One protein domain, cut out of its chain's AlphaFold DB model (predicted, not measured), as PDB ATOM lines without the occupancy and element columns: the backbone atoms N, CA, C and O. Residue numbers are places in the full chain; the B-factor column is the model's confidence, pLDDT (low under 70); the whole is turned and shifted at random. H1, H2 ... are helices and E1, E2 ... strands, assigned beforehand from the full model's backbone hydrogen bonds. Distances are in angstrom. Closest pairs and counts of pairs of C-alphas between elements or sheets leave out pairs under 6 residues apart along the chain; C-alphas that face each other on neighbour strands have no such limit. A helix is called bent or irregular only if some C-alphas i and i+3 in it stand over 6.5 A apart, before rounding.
ATOM      1  N   GLY A  85     143.299 135.265 110.695       79.38
ATOM      2  CA  GLY A  85     143.311 134.611 112.006       79.38
ATOM      3  C   GLY A  85     144.703 134.102 112.390       79.38
ATOM      4  O   GLY A  85     145.161 134.344 113.504       79.38
ATOM      5  N   ALA A  86     145.419 133.481 111.446       76.75
ATOM      6  CA  ALA A  86     146.789 133.027 111.659       76.75
ATOM      7  C   ALA A  86     147.749 134.207 111.866       76.75
ATOM      8  O   ALA A  86     148.624 134.131 112.725       76.75
ATOM      9  N   ALA A  87     147.561 135.311 111.133       80.38
ATOM     10  CA  ALA A  87     148.332 136.537 111.331       80.38
ATOM     11  C   ALA A  87     148.140 137.110 112.748       80.38
ATOM     12  O   ALA A  87     149.122 137.332 113.457       80.38
ATOM     13  N   ARG A  88     146.889 137.267 113.205       81.56
ATOM     14  CA  ARG A  88     146.572 137.766 114.557       81.56
ATOM     15  C   ARG A  88     147.172 136.890 115.652       81.56
ATOM     16  O   ARG A  88     147.860 137.407 116.528       81.56
ATOM     17  N   LEU A  89     146.984 135.572 115.562       80.00
ATOM     18  CA  LEU A  89     147.558 134.622 116.523       80.00
ATOM     19  C   LEU A  89     149.087 134.743 116.592       80.00
ATOM     20  O   LEU A  89     149.674 134.709 117.672       80.00
ATOM     21  N   ARG A  90     149.748 134.940 115.446       80.75
ATOM     22  CA  ARG A  90     151.209 135.071 115.379       80.75
ATOM     23  C   ARG A  90     151.721 136.371 115.998       80.75
ATOM     24  O   ARG A  90     152.737 136.334 116.687       80.75
ATOM     25  N   LEU A  91     151.016 137.490 115.805       81.75
ATOM     26  CA  LEU A  91     151.351 138.761 116.465       81.75
ATOM     27  C   LEU A  91     151.161 138.685 117.985       81.75
ATOM     28  O   LEU A  91     151.988 139.215 118.722       81.75
ATOM     29  N   GLN A  92     150.117 137.991 118.446       83.00
ATOM     30  CA  GLN A  92     149.786 137.854 119.867       83.00
ATOM     31  C   GLN A  92     150.719 136.912 120.634       83.00
ATOM     32  O   GLN A  92     150.811 137.004 121.859       83.00
ATOM     33  N   HIS A  93     151.426 136.005 119.953       80.50
ATOM     34  CA  HIS A  93     152.409 135.167 120.631       80.50
ATOM     35  C   HIS A  93     153.484 136.043 121.284       80.50
ATOM     36  O   HIS A  93     154.016 136.921 120.612       80.50
ATOM     37  N   PRO A  94     153.865 135.814 122.551       80.94
ATOM     38  CA  PRO A  94     154.910 136.602 123.195       80.94
ATOM     39  C   PRO A  94     156.284 136.320 122.565       80.94
ATOM     40  O   PRO A  94     156.536 135.195 122.107       80.94
ATOM     41  N   PRO A  95     157.188 137.315 122.524       81.88
ATOM     42  CA  PRO A  95     158.554 137.101 122.073       81.88
ATOM     43  C   PRO A  95     159.273 136.095 122.984       81.88
ATOM     44  O   PRO A  95     159.025 136.017 124.188       81.88
ATOM     45  N   ARG A  96     160.161 135.288 122.396       83.75
ATOM     46  CA  ARG A  96     160.997 134.320 123.115       83.75
ATOM     47  C   ARG A  96     162.445 134.523 122.696       83.75
ATOM     48  O   ARG A  96     162.730 134.626 121.505       83.75
ATOM     49  N   ALA A  97     163.351 134.537 123.669       81.31
ATOM     50  CA  ALA A  97     164.777 134.687 123.407       81.31
ATOM     51  C   ALA A  97     165.284 133.590 122.452       81.31
ATOM     52  O   ALA A  97     164.969 132.409 122.630       81.31
ATOM     53  N   GLY A  98     166.053 133.995 121.437       83.81
ATOM     54  CA  GLY A  98     166.610 133.088 120.428       83.81
ATOM     55  C   GLY A  98     165.577 132.473 119.479       83.81
ATOM     56  O   GLY A  98     165.866 131.458 118.857       83.81
ATOM     57  N   VAL A  99     164.365 133.030 119.376       89.12
ATOM     58  CA  VAL A  99     163.315 132.538 118.472       89.12
ATOM     59  C   VAL A  99     162.872 133.653 117.531       89.12
ATOM     60  O   VAL A  99     162.483 134.730 117.978       89.12
ATOM     61  N   CYS A 100     162.876 133.379 116.225       91.69
ATOM     62  CA  CYS A 100     162.372 134.324 115.229       91.69
ATOM     63  C   CYS A 100     160.855 134.528 115.373       91.69
ATOM     64  O   CYS A 100     160.093 133.562 115.334       91.69
ATOM     65  N   ARG A 101     160.396 135.782 115.439       89.94
ATOM     66  CA  ARG A 101     158.967 136.148 115.524       89.94
ATOM     67  C   ARG A 101     158.116 135.619 114.383       89.94
ATOM     68  O   ARG A 101     156.965 135.247 114.584       89.94
ATOM     69  N   TYR A 102     158.688 135.582 113.186       91.50
ATOM     70  CA  TYR A 102     157.972 135.120 112.012       91.50
ATOM     71  C   TYR A 102     158.028 133.600 111.894       91.50
ATOM     72  O   TYR A 102     157.011 132.942 112.054       91.50
ATOM     73  N   CYS A 103     159.192 132.998 111.651       92.19
ATOM     74  CA  CYS A 103     159.252 131.565 111.350       92.19
ATOM     75  C   CYS A 103     159.183 130.655 112.586       92.19
ATOM     76  O   CYS A 103     159.043 129.450 112.423       92.19
ATOM     77  N   LEU A 104     159.265 131.208 113.804       91.19
ATOM     78  CA  LEU A 104     159.263 130.478 115.081       91.19
ATOM     79  C   LEU A 104     160.396 129.450 115.242       91.19
ATOM     80  O   LEU A 104     160.418 128.707 116.224       91.19
ATOM     81  N   LEU A 105     161.362 129.427 114.320       91.62
ATOM     82  CA  LEU A 105     162.572 128.635 114.478       91.62
ATOM     83  C   LEU A 105     163.375 129.179 115.658       91.62
ATOM     84  O   LEU A 105     163.590 130.390 115.778       91.62
ATOM     85  N   ARG A 106     163.788 128.254 116.525       88.88
ATOM     86  CA  ARG A 106     164.732 128.513 117.605       88.88
ATOM     87  C   ARG A 106     166.144 128.365 117.062       88.88
ATOM     88  O   ARG A 106     166.515 127.290 116.591       88.88
ATOM     89  N   GLU A 107     166.914 129.424 117.211       85.81
ATOM     90  CA  GLU A 107     168.335 129.442 116.929       85.81
ATOM     91  C   GLU A 107     169.128 129.081 118.188       85.81
ATOM     92  O   GLU A 107     168.705 129.341 119.320       85.81
ATOM     93  N   ALA A 108     170.271 128.416 118.001       73.56
ATOM     94  CA  ALA A 108     171.184 128.149 119.107       73.56
ATOM     95  C   ALA A 108     171.714 129.476 119.678       73.56
ATOM     96  O   ALA A 108     171.809 130.472 118.965       73.56
ATOM     97  N   ALA A 109     172.102 129.496 120.955       63.22
ATOM     98  CA  ALA A 109     172.585 130.716 121.614       63.22
ATOM     99  C   ALA A 109     173.819 131.340 120.924       63.22
ATOM    100  O   ALA A 109     174.034 132.542 121.015       63.22
ATOM    101  N   SER A 110     174.602 130.541 120.194       59.75
ATOM    102  CA  SER A 110     175.737 130.993 119.378       59.75
ATOM    103  C   SER A 110     175.342 131.600 118.022       59.75
ATOM    104  O   SER A 110     176.193 132.171 117.350       59.75
ATOM    105  N   LEU A 111     174.074 131.487 117.612       61.25
ATOM    106  CA  LEU A 111     173.533 131.916 116.312       61.25
ATOM    107  C   LEU A 111     172.671 133.185 116.414       61.25
ATOM    108  O   LEU A 111     171.965 133.544 115.474       61.25
ATOM    109  N   VAL A 112     172.770 133.906 117.535       58.69
ATOM    110  CA  VAL A 112     172.171 135.240 117.714       58.69
ATOM    111  C   VAL A 112     172.497 136.213 116.563       58.69
ATOM    112  O   VAL A 112     171.608 136.989 116.237       58.69
ATOM    113  N   PRO A 113     173.660 136.167 115.868       64.31
ATOM    114  CA  PRO A 113     173.909 137.048 114.722       64.31
ATOM    115  C   PRO A 113     172.951 136.871 113.532       64.31
ATOM    116  O   PRO A 113     172.840 137.777 112.713       64.31
ATOM    117  N   GLU A 114     172.264 135.729 113.404       75.19
ATOM    118  CA  GLU A 114     171.276 135.519 112.333       75.19
ATOM    119  C   GLU A 114     169.923 136.183 112.648       75.19
ATOM    120  O   GLU A 114     169.090 136.379 111.757       75.19
ATOM    121  N   LEU A 115     169.715 136.546 113.916       86.12
ATOM    122  CA  LEU A 115     168.523 137.186 114.440       86.12
ATOM    123  C   LEU A 115     168.788 138.676 114.683       86.12
ATOM    124  O   LEU A 115     169.617 139.066 115.494       86.12
ATOM    125  N   GLU A 116     168.023 139.524 114.011       89.06
ATOM    126  CA  GLU A 116     168.063 140.969 114.205       89.06
ATOM    127  C   GLU A 116     166.937 141.402 115.145       89.06
ATOM    128  O   GLU A 116     165.875 140.777 115.168       89.06
ATOM    129  N   SER A 117     167.130 142.487 115.894       88.69
ATOM    130  CA  SER A 117     166.054 143.047 116.712       88.69
ATOM    131  C   SER A 117     164.845 143.413 115.846       88.69
ATOM    132  O   SER A 117     164.972 143.950 114.738       88.69
ATOM    133  N   ASP A 118     163.664 143.083 116.354       88.38
ATOM    134  CA  ASP A 118     162.393 143.453 115.747       88.38
ATOM    135  C   ASP A 118     162.081 144.931 116.002       88.38
ATOM    136  O   ASP A 118     162.489 145.505 117.017       88.38
ATOM    137  N   VAL A 119     161.334 145.526 115.079       84.25
ATOM    138  CA  VAL A 119     160.865 146.907 115.174       84.25
ATOM    139  C   VAL A 119     159.352 146.951 115.022       84.25
ATOM    140  O   VAL A 119     158.770 146.203 114.231       84.25
ATOM    141  N   ASP A 120     158.712 147.826 115.786       79.19
ATOM    142  CA  ASP A 120     157.284 148.081 115.665       79.19
ATOM    143  C   ASP A 120     156.956 148.938 114.425       79.19
ATOM    144  O   ASP A 120     157.820 149.264 113.603       79.19
ATOM    145  N   ALA A 121     155.679 149.301 114.275       72.50
ATOM    146  CA  ALA A 121     155.206 150.123 113.162       72.50
ATOM    147  C   ALA A 121     155.825 151.536 113.129       72.50
ATOM    148  O   ALA A 121     155.827 152.173 112.078       72.50
ATOM    149  N   TYR A 122     156.378 152.007 114.250       77.00
ATOM    150  CA  TYR A 122     157.008 153.319 114.412       77.00
ATOM    151  C   TYR A 122     158.540 153.252 114.338       77.00
ATOM    152  O   TYR A 122     159.215 154.265 114.519       77.00
ATOM    153  N   GLY A 123     159.104 152.069 114.069       77.56
ATOM    154  CA  GLY A 123     160.547 151.855 114.014       77.56
ATOM    155  C   GLY A 123     161.215 151.733 115.387       77.56
ATOM    156  O   GLY A 123     162.444 151.727 115.449       77.56
ATOM    157  N   GLN A 124     160.445 151.624 116.472       85.31
ATOM    158  CA  GLN A 124     160.981 151.417 117.815       85.31
ATOM    159  C   GLN A 124     161.312 149.943 118.035       85.31
ATOM    160  O   GLN A 124     160.599 149.052 117.574       85.31
ATOM    161  N   LEU A 125     162.400 149.677 118.757       87.19
ATOM    162  CA  LEU A 125     162.819 148.314 119.072       87.19
ATOM    163  C   LEU A 125     161.806 147.636 119.997       87.19
ATOM    164  O   LEU A 125     161.483 148.148 121.070       87.19
ATOM    165  N   VAL A 126     161.370 146.434 119.625       84.19
ATOM    166  CA  VAL A 126     160.520 145.607 120.485       84.19
ATOM    167  C   VAL A 126     161.420 144.750 121.374       84.19
ATOM    168  O   VAL A 126     162.094 143.831 120.907       84.19
ATOM    169  N   SER A 127     161.452 145.055 122.673       83.56
ATOM    170  CA  SER A 127     162.345 144.381 123.625       83.56
ATOM    171  C   SER A 127     162.154 142.859 123.629       83.56
ATOM    172  O   SER A 127     161.033 142.351 123.682       83.56
ATOM    173  N   GLY A 128     163.268 142.121 123.550       81.25
ATOM    174  CA  GLY A 128     163.289 140.654 123.528       81.25
ATOM    175  C   GLY A 128     162.724 140.013 122.254       81.25
ATOM    176  O   GLY A 128     162.648 138.785 122.183       81.25
ATOM    177  N   SER A 129     162.331 140.814 121.261       86.62
ATOM    178  CA  SER A 129     161.761 140.364 119.996       86.62
ATOM    179  C   SER A 129     162.823 140.363 118.903       86.62
ATOM    180  O   SER A 129     163.512 141.360 118.685       86.62
ATOM    181  N   PHE A 130     162.954 139.235 118.205       89.62
ATOM    182  CA  PHE A 130     163.993 139.039 117.203       89.62
ATOM    183  C   PHE A 130     163.453 138.395 115.930       89.62
ATOM    184  O   PHE A 130     162.518 137.594 115.959       89.62
ATOM    185  N   ILE A 131     164.068 138.703 114.796       92.19
ATOM    186  CA  ILE A 131     163.637 138.235 113.488       92.19
ATOM    187  C   ILE A 131     164.822 137.977 112.561       92.19
ATOM    188  O   ILE A 131     165.755 138.769 112.492       92.19
ATOM    189  N   HIS A 132     164.770 136.889 111.791       93.06
ATOM    190  CA  HIS A 132     165.741 136.679 110.719       93.06
ATOM    191  C   HIS A 132     165.615 137.776 109.659       93.06
ATOM    192  O   HIS A 132     164.503 138.099 109.231       93.06
ATOM    193  N   SER A 133     166.745 138.259 109.143       91.62
ATOM    194  CA  SER A 133     166.798 139.243 108.051       91.62
ATOM    195  C   SER A 133     165.888 138.860 106.873       91.62
ATOM    196  O   SER A 133     165.076 139.658 106.397       91.62
ATOM    197  N   ARG A 134     165.928 137.581 106.476       93.38
ATOM    198  CA  ARG A 134     165.106 137.002 105.403       93.38
ATOM    199  C   ARG A 134     163.617 136.909 105.736       93.38
ATOM    200  O   ARG A 134     162.808 136.919 104.819       93.38
ATOM    201  N   CYS A 135     163.244 136.858 107.013       93.75
ATOM    202  CA  CYS A 135     161.847 136.813 107.456       93.75
ATOM    203  C   CYS A 135     161.213 138.205 107.623       93.75
ATOM    204  O   CYS A 135     159.988 138.320 107.697       93.75
ATOM    205  N   ARG A 136     162.022 139.272 107.684       91.38
ATOM    206  CA  ARG A 136     161.548 140.640 107.956       91.38
ATOM    207  C   ARG A 136     160.488 141.116 106.962       91.38
ATOM    208  O   ARG A 136     159.539 141.789 107.357       91.38
ATOM    209  N   ARG A 137     160.615 140.748 105.682       90.88
ATOM    210  CA  ARG A 137     159.640 141.123 104.644       90.88
ATOM    211  C   ARG A 137     158.252 140.556 104.948       90.88
ATOM    212  O   ARG A 137     157.278 141.301 104.904       90.88
ATOM    213  N   ALA A 138     158.160 139.265 105.260       91.81
ATOM    214  CA  ALA A 138     156.882 138.631 105.564       91.81
ATOM    215  C   ALA A 138     156.294 139.104 106.894       91.81
ATOM    216  O   ALA A 138     155.088 139.309 106.988       91.81
ATOM    217  N   TRP A 139     157.138 139.361 107.893       90.50
ATOM    218  CA  TRP A 139     156.696 139.924 109.167       90.50
ATOM    219  C   TRP A 139     156.042 141.292 109.022       90.50
ATOM    220  O   TRP A 139     154.933 141.488 109.507       90.50
ATOM    221  N   ARG A 140     156.658 142.203 108.259       88.31
ATOM    222  CA  ARG A 140     156.058 143.512 107.967       88.31
ATOM    223  C   ARG A 140     154.730 143.385 107.230       88.31
ATOM    224  O   ARG A 140     153.774 144.070 107.577       88.31
ATOM    225  N   ARG A 141     154.638 142.479 106.247       88.38
ATOM    226  CA  ARG A 141     153.366 142.199 105.553       88.38
ATOM    227  C   ARG A 141     152.291 141.716 106.527       88.38
ATOM    228  O   ARG A 141     151.159 142.174 106.439       88.38
ATOM    229  N   LEU A 142     152.656 140.836 107.458       88.00
ATOM    230  CA  LEU A 142     151.765 140.305 108.487       88.00
ATOM    231  C   LEU A 142     151.282 141.414 109.440       88.00
ATOM    232  O   LEU A 142     150.082 141.528 109.677       88.00
ATOM    233  N   GLN A 143     152.182 142.284 109.914       85.56
ATOM    234  CA  GLN A 143     151.833 143.469 110.711       85.56
ATOM    235  C   GLN A 143     150.879 144.403 109.944       85.56
ATOM    236  O   GLN A 143     149.849 144.806 110.478       85.56
ATOM    237  N   SER A 144     151.163 144.696 108.668       83.56
ATOM    238  CA  SER A 144     150.308 145.551 107.831       83.56
ATOM    239  C   SER A 144     148.925 144.951 107.559       83.56
ATOM    240  O   SER A 144     147.953 145.696 107.476       83.56
ATOM    241  N   GLN A 145     148.811 143.627 107.410       80.50
ATOM    242  CA  GLN A 145     147.515 142.961 107.233       80.50
ATOM    243  C   GLN A 145     146.607 143.132 108.453       80.50
ATOM    244  O   GLN A 145     145.399 143.264 108.284       80.50
ATOM    245  N   VAL A 146     147.171 143.135 109.663       76.75
ATOM    246  CA  VAL A 146     146.396 143.333 110.894       76.75
ATOM    247  C   VAL A 146     146.113 144.817 111.137       76.75
ATOM    248  O   VAL A 146     144.957 145.164 111.365       76.75
ATOM    249  N   GLY A 147     147.113 145.695 110.987       68.75
ATOM    250  CA  GLY A 147     146.953 147.139 111.208       68.75
ATOM    251  C   GLY A 147     145.920 147.794 110.282       68.75
ATOM    252  O   GLY A 147     145.093 148.572 110.739       68.75
ATOM    253  N   ARG A 148     145.864 147.394 109.001       59.44
ATOM    254  CA  ARG A 148     144.851 147.896 108.050       59.44
ATOM    255  C   ARG A 148     143.412 147.550 108.426       59.44
ATOM    256  O   ARG A 148     142.500 148.147 107.875       59.44
ATOM    257  N   ILE A 149     143.194 146.554 109.281       54.41
ATOM    258  CA  ILE A 149     141.852 146.097 109.664       54.41
ATOM    259  C   ILE A 149     141.396 146.768 110.957       54.41
ATOM    260  O   ILE A 149     140.202 146.963 111.137       54.41
ATOM    261  N   GLU A 150     142.326 147.149 111.833       50.72
ATOM    262  CA  GLU A 150     142.012 147.939 113.029       50.72
ATOM    263  C   GLU A 150     141.662 149.397 112.683       50.72
ATOM    264  O   GLU A 150     140.911 150.032 113.416       50.72
ATOM    265  N   GLU A 151     142.128 149.902 111.536       46.94
ATOM    266  CA  GLU A 151     141.801 151.241 111.025       46.94
ATOM    267  C   GLU A 151     140.484 151.321 110.230       46.94
ATOM    268  O   GLU A 151     140.039 152.426 109.925       46.94
ATOM    269  N   VAL A 152     139.841 150.196 109.887       43.66
ATOM    270  CA  VAL A 152     138.510 150.214 109.254       43.66
ATOM    271  C   VAL A 152     137.468 150.306 110.370       43.66
ATOM    272  O   VAL A 152     137.280 149.323 111.090       43.66
TER     273      VAL A 152
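AT A GLANCE: This is residues 85 to 152 of the 155 residues of an uncharacterized protein of Polaromonas sp. (strain JS666 / ATCC BAA-500) (UniProt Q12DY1). A long helix, H3, runs away from a two-strand hairpin, E1 and E2; H1 packs across H3, and H2 sits at the opposite end from H3's tip. The 68 printed residues hold H1, H2, E1, E2 and H3 in order, with an antiparallel sheet E1 - E2: class mixed. The whole is compact, radius of gyration of the C-alphas 12.0 A, spanning 43 by 23 by 19 A.

IN THESE COORDINATES: H1, residues 85 to 92, begins at C-alpha 85 (143.311, 134.611, 112.006). H2, 109 to 114, is irregular: C-alphas 110 and 113 are 7.9 A apart. E1 is 115 to 119; E2, 125 to 132, bends by 105 degrees at residue 128. H3, 133 to 150, is 26.7 A long, ends at C-alpha 150 (142.012, 147.939, 113.029) and is only just irregular: C-alphas 134 and 137 are 6.9 A apart.

HOW THE PARTS SIT: H1 touches H3, residues 142 to 146 alone, about perpendicular at 74 degrees; the closest C-alphas, Ala 87 and Leu 142, are 5.8 A apart. In hairpin E1 and E2, N 116 and O 131 are within hydrogen-bond range, 2.8 A. H1 has every O i to N i+4 pair within range, H3 11 of 14, H2 0 of 2 but 1 of 3 O i to N i+3.

THE WHOLE: The farthest C-alphas, Ser 110 and Val 152, are 43.1 A apart. The printed part has no cut; H1 to H2 is a long link. pLDDT is under 70 at residues 109 to 113 and 147 to 152.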